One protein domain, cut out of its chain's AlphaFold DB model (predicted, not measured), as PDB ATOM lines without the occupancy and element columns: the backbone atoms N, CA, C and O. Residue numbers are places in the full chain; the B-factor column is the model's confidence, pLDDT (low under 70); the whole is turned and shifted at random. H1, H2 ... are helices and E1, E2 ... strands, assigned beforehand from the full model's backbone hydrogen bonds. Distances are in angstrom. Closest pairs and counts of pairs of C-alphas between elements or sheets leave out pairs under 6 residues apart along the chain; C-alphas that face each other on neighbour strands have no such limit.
ATOM      1  N   ALA A   7     -67.961-100.898  -6.081       86.69
ATOM      2  CA  ALA A   7     -66.651-100.797  -6.714       86.69
ATOM      3  C   ALA A   7     -65.843 -99.648  -6.103       86.69
ATOM      4  O   ALA A   7     -64.704 -99.848  -5.690       86.69
ATOM      5  N   LEU A   8     -66.466 -98.476  -5.944       83.31
ATOM      6  CA  LEU A   8     -65.834 -97.326  -5.300       83.31
ATOM      7  C   LEU A   8     -65.532 -97.587  -3.818       83.31
ATOM      8  O   LEU A   8     -64.517 -97.132  -3.300       83.31
ATOM      9  N   ALA A   9     -66.416 -98.298  -3.111       87.06
ATOM     10  CA  ALA A   9     -66.181 -98.658  -1.718       87.06
ATOM     11  C   ALA A   9     -64.994 -99.620  -1.574       87.06
ATOM     12  O   ALA A   9     -64.220 -99.472  -0.632       87.06
ATOM     13  N   ALA A  10     -64.850-100.578  -2.495       87.75
ATOM     14  CA  ALA A  10     -63.727-101.504  -2.515       87.75
ATOM     15  C   ALA A  10     -62.405-100.788  -2.828       87.75
ATOM     16  O   ALA A  10     -61.437-100.981  -2.102       87.75
ATOM     17  N   GLU A  11     -62.387 -99.924  -3.844       85.56
ATOM     18  CA  GLU A  11     -61.211 -99.122  -4.210       85.56
ATOM     19  C   GLU A  11     -60.776 -98.210  -3.058       85.56
ATOM     20  O   GLU A  11     -59.617 -98.219  -2.656       85.56
ATOM     21  N   LEU A  12     -61.720 -97.495  -2.437       83.31
ATOM     22  CA  LEU A  12     -61.407 -96.655  -1.284       83.31
ATOM     23  C   LEU A  12     -60.898 -97.475  -0.094       83.31
ATOM     24  O   LEU A  12     -60.013 -97.019   0.623       83.31
ATOM     25  N   ALA A  13     -61.473 -98.654   0.153       87.38
ATOM     26  CA  ALA A  13     -61.023 -99.513   1.239       87.38
ATOM     27  C   ALA A  13     -59.582 -99.992   1.019       87.38
ATOM     28  O   ALA A  13     -58.814 -99.996   1.975       87.38
ATOM     29  N   ASP A  14     -59.216-100.347  -0.213       86.69
ATOM     30  CA  ASP A  14     -57.855-100.765  -0.569       86.69
ATOM     31  C   ASP A  14     -56.849 -99.624  -0.359       86.69
ATOM     32  O   ASP A  14     -55.863 -99.776   0.363       86.69
ATOM     33  N   GLU A  15     -57.177 -98.431  -0.856       82.94
ATOM     34  CA  GLU A  15     -56.366 -97.223  -0.668       82.94
ATOM     35  C   GLU A  15     -56.223 -96.841   0.813       82.94
ATOM     36  O   GLU A  15     -55.148 -96.459   1.275       82.94
ATOM     37  N   MET A  16     -57.292 -96.988   1.603       81.88
ATOM     38  CA  MET A  16     -57.239 -96.783   3.053       81.88
ATOM     39  C   MET A  16     -56.402 -97.845   3.771       81.88
ATOM     40  O   MET A  16     -55.765 -97.528   4.770       81.88
ATOM     41  N   LEU A  17     -56.404 -99.097   3.318       84.56
ATOM     42  CA  LEU A  17     -55.567-100.136   3.916       84.56
ATOM     43  C   LEU A  17     -54.091 -99.862   3.636       84.56
ATOM     44  O   LEU A  17     -53.292 -99.898   4.570       84.56
ATOM     45  N   HIS A  18     -53.755 -99.496   2.399       80.81
ATOM     46  CA  HIS A  18     -52.395 -99.126   2.017       80.81
ATOM     47  C   HIS A  18     -51.897 -97.884   2.776       80.81
ATOM     48  O   HIS A  18     -50.770 -97.832   3.271       80.81
ATOM     49  N   ALA A  19     -52.778 -96.898   2.967       75.88
ATOM     50  CA  ALA A  19     -52.526 -95.721   3.793       75.88
ATOM     51  C   ALA A  19     -52.137 -96.038   5.241       75.88
ATOM     52  O   ALA A  19     -51.379 -95.300   5.864       75.88
ATOM     53  N   MET A  20     -52.742 -97.087   5.796       77.75
ATOM     54  CA  MET A  20     -52.596 -97.478   7.194       77.75
ATOM     55  C   MET A  20     -51.397 -98.400   7.428       77.75
ATOM     56  O   MET A  20     -51.163 -98.807   8.566       77.75
ATOM     57  N   GLU A  21     -50.630 -98.725   6.387       81.12
ATOM     58  CA  GLU A  21     -49.342 -99.393   6.540       81.12
ATOM     59  C   GLU A  21     -48.404 -98.539   7.408       81.12
ATOM     60  O   GLU A  21     -48.466 -97.307   7.422       81.12
ATOM     61  N   GLU A  22     -47.540 -99.195   8.178       76.69
ATOM     62  CA  GLU A  22     -46.667 -98.553   9.174       76.69
ATOM     63  C   GLU A  22     -45.637 -97.592   8.549       76.69
ATOM     64  O   GLU A  22     -45.187 -96.638   9.183       76.69
ATOM     65  N   GLU A  23     -45.332 -97.808   7.270       75.75
ATOM     66  CA  GLU A  23     -44.483 -96.963   6.425       75.75
ATOM     67  C   GLU A  23     -45.172 -95.639   6.041       75.75
ATOM     68  O   GLU A  23     -44.513 -94.621   5.820       75.75
ATOM     69  N   ASN A  24     -46.508 -95.644   5.987       73.81
ATOM     70  CA  ASN A  24     -47.345 -94.533   5.528       73.81
ATOM     71  C   ASN A  24     -48.082 -93.822   6.673       73.81
ATOM     72  O   ASN A  24     -48.639 -92.736   6.482       73.81
ATOM     73  N   SER A  25     -48.086 -94.417   7.867       76.56
ATOM     74  CA  SER A  25     -48.875 -93.971   9.010       76.56
ATOM     75  C   SER A  25     -48.090 -94.010  10.320       76.56
ATOM     76  O   SER A  25     -46.978 -94.524  10.405       76.56
ATOM     77  N   TRP A  26     -48.691 -93.449  11.370       83.19
ATOM     78  CA  TRP A  26     -48.182 -93.574  12.730       83.19
ATOM     79  C   TRP A  26     -49.189 -94.294  13.607       83.19
ATOM     80  O   TRP A  26     -50.400 -94.067  13.523       83.19
ATOM     81  N   ARG A  27     -48.671 -95.109  14.520       85.31
ATOM     82  CA  ARG A  27     -49.453 -95.718  15.588       85.31
ATOM     83  C   ARG A  27     -49.349 -94.867  16.845       85.31
ATOM     84  O   ARG A  27     -48.280 -94.375  17.192       85.31
ATOM     85  N   LEU A  28     -50.462 -94.746  17.561       89.19
ATOM     86  CA  LEU A  28     -50.503 -94.154  18.893       89.19
ATOM     87  C   LEU A  28     -50.574 -95.253  19.948       89.19
ATOM     88  O   LEU A  28     -51.354 -96.200  19.830       89.19
ATOM     89  N   GLY A  29     -49.768 -95.113  20.990       90.19
ATOM     90  CA  GLY A  29     -49.823 -95.927  22.198       90.19
ATOM     91  C   GLY A  29     -49.938 -95.048  23.434       90.19
ATOM     92  O   GLY A  29     -49.616 -93.861  23.401       90.19
ATOM     93  N   LEU A  30     -50.427 -95.638  24.522       93.19
ATOM     94  CA  LEU A  30     -50.462 -94.998  25.829       93.19
ATOM     95  C   LEU A  30     -49.467 -95.716  26.739       93.19
ATOM     96  O   LEU A  30     -49.659 -96.889  27.055       93.19
ATOM     97  N   GLU A  31     -48.431 -95.007  27.166       91.44
ATOM     98  CA  GLU A  31     -47.401 -95.516  28.071       91.44
ATOM     99  C   GLU A  31     -47.283 -94.569  29.263       91.44
ATOM    100  O   GLU A  31     -47.135 -93.361  29.097       91.44
ATOM    101  N   ASP A  32     -47.438 -95.106  30.477       91.31
ATOM    102  CA  ASP A  32     -47.397 -94.345  31.736       91.31
ATOM    103  C   ASP A  32     -48.322 -93.109  31.772       91.31
ATOM    104  O   ASP A  32     -48.044 -92.101  32.419       91.31
ATOM    105  N   GLY A  33     -49.460 -93.188  31.076       92.31
ATOM    106  CA  GLY A  33     -50.435 -92.097  30.980       92.31
ATOM    107  C   GLY A  33     -50.061 -90.995  29.984       92.31
ATOM    108  O   GLY A  33     -50.816 -90.032  29.848       92.31
ATOM    109  N   ALA A  34     -48.947 -91.144  29.266       91.50
ATOM    110  CA  ALA A  34     -48.537 -90.277  28.172       91.50
ATOM    111  C   ALA A  34     -48.811 -90.939  26.815       91.50
ATOM    112  O   ALA A  34     -48.707 -92.156  26.652       91.50
ATOM    113  N   VAL A  35     -49.181 -90.120  25.830       92.81
ATOM    114  CA  VAL A  35     -49.335 -90.569  24.443       92.81
ATOM    115  C   VAL A  35     -47.954 -90.663  23.808       92.81
ATOM    116  O   VAL A  35     -47.184 -89.709  23.873       92.81
ATOM    117  N   ARG A  36     -47.668 -91.795  23.167       91.69
ATOM    118  CA  ARG A  36     -46.439 -92.040  22.417       91.69
ATOM    119  C   ARG A  36     -46.767 -92.380  20.969       91.69
ATOM    120  O   ARG A  36     -47.712 -93.124  20.694       91.69
ATOM    121  N   TRP A  37     -45.993 -91.809  20.057       90.12
ATOM    122  CA  TRP A  37     -46.087 -92.029  18.619       90.12
ATOM    123  C   TRP A  37     -45.082 -93.093  18.207       90.12
ATOM    124  O   TRP A  37     -43.958 -93.081  18.705       90.12
ATOM    125  N   TYR A  38     -45.470 -93.980  17.296       85.88
ATOM    126  CA  TYR A  38     -44.622 -95.044  16.762       85.88
ATOM    127  C   TYR A  38     -44.736 -95.100  15.245       85.88
ATOM    128  O   TYR A  38     -45.817 -94.885  14.692       85.88
ATOM    129  N   SER A  39     -43.629 -95.426  14.594       84.12
ATOM    130  CA  SER A  39     -43.567 -95.831  13.192       84.12
ATOM    131  C   SER A  39     -42.299 -96.654  13.031       84.12
ATOM    132  O   SER A  39     -41.217 -96.196  13.408       84.12
ATOM    133  N   ASP A  40     -42.472 -97.876  12.538       81.00
ATOM    134  CA  ASP A  40     -41.422 -98.877  12.386       81.00
ATOM    135  C   ASP A  40     -40.678 -99.111  13.720       81.00
ATOM    136  O   ASP A  40     -41.289 -99.429  14.748       81.00
ATOM    137  N   ASP A  41     -39.365 -98.902  13.751       83.00
ATOM    138  CA  ASP A  41     -38.504 -99.075  14.919       83.00
ATOM    139  C   ASP A  41     -38.328 -97.799  15.765       83.00
ATOM    140  O   ASP A  41     -37.577 -97.790  16.748       83.00
ATOM    141  N   GLN A  42     -39.033 -96.717  15.421       84.38
ATOM    142  CA  GLN A  42     -38.886 -95.407  16.049       84.38
ATOM    143  C   GLN A  42     -40.099 -95.009  16.894       84.38
ATOM    144  O   GLN A  42     -41.240 -95.414  16.655       84.38
ATOM    145  N   SER A  43     -39.842 -94.173  17.906       88.31
ATOM    146  CA  SER A  43     -40.888 -93.593  18.745       88.31
ATOM    147  C   SER A  43     -40.596 -92.149  19.135       88.31
ATOM    148  O   SER A  43     -39.437 -91.744  19.254       88.31
ATOM    149  N   TRP A  44     -41.664 -91.382  19.342       89.50
ATOM    150  CA  TRP A  44     -41.605 -89.963  19.680       89.50
ATOM    151  C   TRP A  44     -42.628 -89.623  20.762       89.50
ATOM    152  O   TRP A  44     -43.740 -90.156  20.786       89.50
ATOM    153  N   ASP A  45     -42.270 -88.691  21.644       89.06
ATOM    154  CA  ASP A  45     -43.187 -88.156  22.663       89.06
ATOM    155  C   ASP A  45     -44.124 -87.070  22.096       89.06
ATOM    156  O   ASP A  45     -45.071 -86.639  22.752       89.06
ATOM    157  N   THR A  46     -43.879 -86.621  20.863       82.31
ATOM    158  CA  THR A  46     -44.708 -85.658  20.128       82.31
ATOM    159  C   THR A  46     -44.970 -86.153  18.716       82.31
ATOM    160  O   THR A  46     -44.265 -87.034  18.228       82.31
ATOM    161  N   GLU A  47     -45.968 -85.568  18.051       79.44
ATOM    162  CA  GLU A  47     -46.229 -85.840  16.637       79.44
ATOM    163  C   GLU A  47     -44.936 -85.627  15.816       79.44
ATOM    164  O   GLU A  47     -44.299 -84.577  15.964       79.44
ATOM    165  N   PRO A  48     -44.503 -86.614  15.008       75.88
ATOM    166  CA  PRO A  48     -43.330 -86.485  14.144       75.88
ATOM    167  C   PRO A  48     -43.540 -85.422  13.056       75.88
ATOM    168  O   PRO A  48     -44.671 -85.168  12.645       75.88
ATOM    169  N   ASP A  49     -42.457 -84.818  12.544       67.38
ATOM    170  CA  ASP A  49     -42.558 -83.795  11.494       67.38
ATOM    171  C   ASP A  49     -43.356 -84.310  10.279       67.38
ATOM    172  O   ASP A  49     -43.030 -85.329   9.667       67.38
ATOM    173  N   THR A  50     -44.389 -83.540   9.919       60.19
ATOM    174  CA  THR A  50     -45.470 -83.742   8.925       60.19
ATOM    175  C   THR A  50     -45.114 -84.349   7.556       60.19
ATOM    176  O   THR A  50     -46.011 -84.671   6.779       60.19
ATOM    177  N   GLY A  51     -43.837 -84.510   7.207       63.78
ATOM    178  CA  GLY A  51     -43.385 -84.858   5.858       63.78
ATOM    179  C   GLY A  51     -43.905 -86.191   5.305       63.78
ATOM    180  O   GLY A  51     -44.030 -86.311   4.089       63.78
ATOM    181  N   GLN A  52     -44.224 -87.179   6.149       62.84
ATOM    182  CA  GLN A  52     -44.782 -88.462   5.685       62.84
ATOM    183  C   GLN A  52     -46.297 -88.366   5.442       62.84
ATOM    184  O   GLN A  52     -46.779 -88.699   4.361       62.84
ATOM    185  N   TRP A  53     -47.037 -87.777   6.381       66.62
ATOM    186  CA  TRP A  53     -48.491 -87.594   6.285       66.62
ATOM    187  C   TRP A  53     -48.940 -86.568   5.255       66.62
ATOM    188  O   TRP A  53     -49.973 -86.748   4.618       66.62
ATOM    189  N   GLU A  54     -48.163 -85.513   5.023       65.56
ATOM    190  CA  GLU A  54     -48.463 -84.558   3.953       65.56
ATOM    191  C   GLU A  54     -48.271 -85.183   2.558       65.56
ATOM    192  O   GLU A  54     -49.044 -84.888   1.644       65.56
ATOM    193  N   ARG A  55     -47.314 -86.112   2.386       63.62
ATOM    194  CA  ARG A  55     -47.191 -86.899   1.142       63.62
ATOM    195  C   ARG A  55     -48.363 -87.857   0.973       63.62
ATOM    196  O   ARG A  55     -48.922 -87.929  -0.119       63.62
ATOM    197  N   PHE A  56     -48.768 -88.517   2.056       65.94
ATOM    198  CA  PHE A  56     -49.936 -89.388   2.066       65.94
ATOM    199  C   PHE A  56     -51.224 -88.637   1.685       65.94
ATOM    200  O   PHE A  56     -51.910 -89.033   0.743       65.94
ATOM    201  N   LYS A  57     -51.523 -87.504   2.342       65.38
ATOM    202  CA  LYS A  57     -52.687 -86.664   2.008       65.38
ATOM    203  C   LYS A  57     -52.697 -86.268   0.537       65.38
ATOM    204  O   LYS A  57     -53.755 -86.275  -0.075       65.38
ATOM    205  N   SER A  58     -51.542 -85.930  -0.035       67.12
ATOM    206  CA  SER A  58     -51.457 -85.552  -1.447       67.12
ATOM    207  C   SER A  58     -51.904 -86.680  -2.385       67.12
ATOM    208  O   SER A  58     -52.629 -86.402  -3.335       67.12
ATOM    209  N   GLY A  59     -51.528 -87.936  -2.115       65.88
ATOM    210  CA  GLY A  59     -51.955 -89.095  -2.912       65.88
ATOM    211  C   GLY A  59     -53.412 -89.489  -2.656       65.88
ATOM    212  O   GLY A  59     -54.217 -89.541  -3.582       65.88
ATOM    213  N   PHE A  60     -53.784 -89.671  -1.388       68.00
ATOM    214  CA  PHE A  60     -55.130 -90.094  -0.992       68.00
ATOM    215  C   PHE A  60     -56.221 -89.088  -1.387       68.00
ATOM    216  O   PHE A  60     -57.281 -89.474  -1.876       68.00
ATOM    217  N   LEU A  61     -55.981 -87.780  -1.221       66.25
ATOM    218  CA  LEU A  61     -56.974 -86.762  -1.585       66.25
ATOM    219  C   LEU A  61     -57.193 -86.667  -3.103       66.25
ATOM    220  O   LEU A  61     -58.265 -86.232  -3.512       66.25
ATOM    221  N   GLN A  62     -56.233 -87.079  -3.937       66.75
ATOM    222  CA  GLN A  62     -56.429 -87.140  -5.394       66.75
ATOM    223  C   GLN A  62     -57.369 -88.277  -5.816       66.75
ATOM    224  O   GLN A  62     -58.025 -88.166  -6.848       66.75
ATOM    225  N   LEU A  63     -57.447 -89.349  -5.023       64.19
ATOM    226  CA  LEU A  63     -58.307 -90.511  -5.274       64.19
ATOM    227  C   LEU A  63     -59.735 -90.301  -4.765       64.19
ATOM    228  O   LEU A  63     -60.682 -90.924  -5.246       64.19
ATOM    229  N   LEU A  64     -59.921 -89.393  -3.803       64.00
ATOM    230  CA  LEU A  64     -61.259 -88.983  -3.414       64.00
ATOM    231  C   LEU A  64     -61.932 -88.246  -4.584       64.00
ATOM    232  O   LEU A  64     -61.321 -87.378  -5.206       64.00
TER     233      LEU A  64
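What this domain is: This is residues 7 to 64 of the 70 residues of a protein of Vibrio sp. C7 (UniProt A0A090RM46). A small curved sheet, E1 E2 E3, forms the head of a loose rod, and helices H1 and H2 extend from it side by side like two prongs. The printed part has 58 residues, with named elements in the order H1 E1 E2 E3 H2, mixed in class. It is loose, with radius of gyration of the C-alphas 13.5 A and spans of 43 by 20 by 18 A.

How they stand to each other: Start at E2, residues 34 to 39, antiparallel neighbour of E1, residues 27 to 31, and E3, residues 42 to 44: a meander, each strand antiparallel to the one before. In hairpin E1 and E2, N 29 and O 36 are 2.9 A apart; in hairpin E2 and E3, N 37 and O 44 are 2.9 A apart, both within hydrogen-bond range. H1, residues 7 to 19, and H2, residues 51 to 63, touch, closest at the C-alphas of Ala 19 and Phe 56, 7.1 A, with a shallow tilt of 7 degrees, opposite ways. Neither is on the sheet. Every O i to N i+4 pair is within range in H1, 6 of 9 in H2.

Where its parts are: Find C-alpha 7 at (-66.651, -100.797, -6.714), where H1 begins its 18.3 A. E1 spans 12.7 A, E2 16.7 A, E3 7.1 A. H2 runs 19.5 A to C-alpha 63 at (-58.307, -90.511, -5.274).

The domain as a whole: The C-alphas farthest apart, of Ala 7 and Asp 32, are 43.5 A apart. The printed part has no cut and no long link; pLDDT is under 70 at residues 49 to 64.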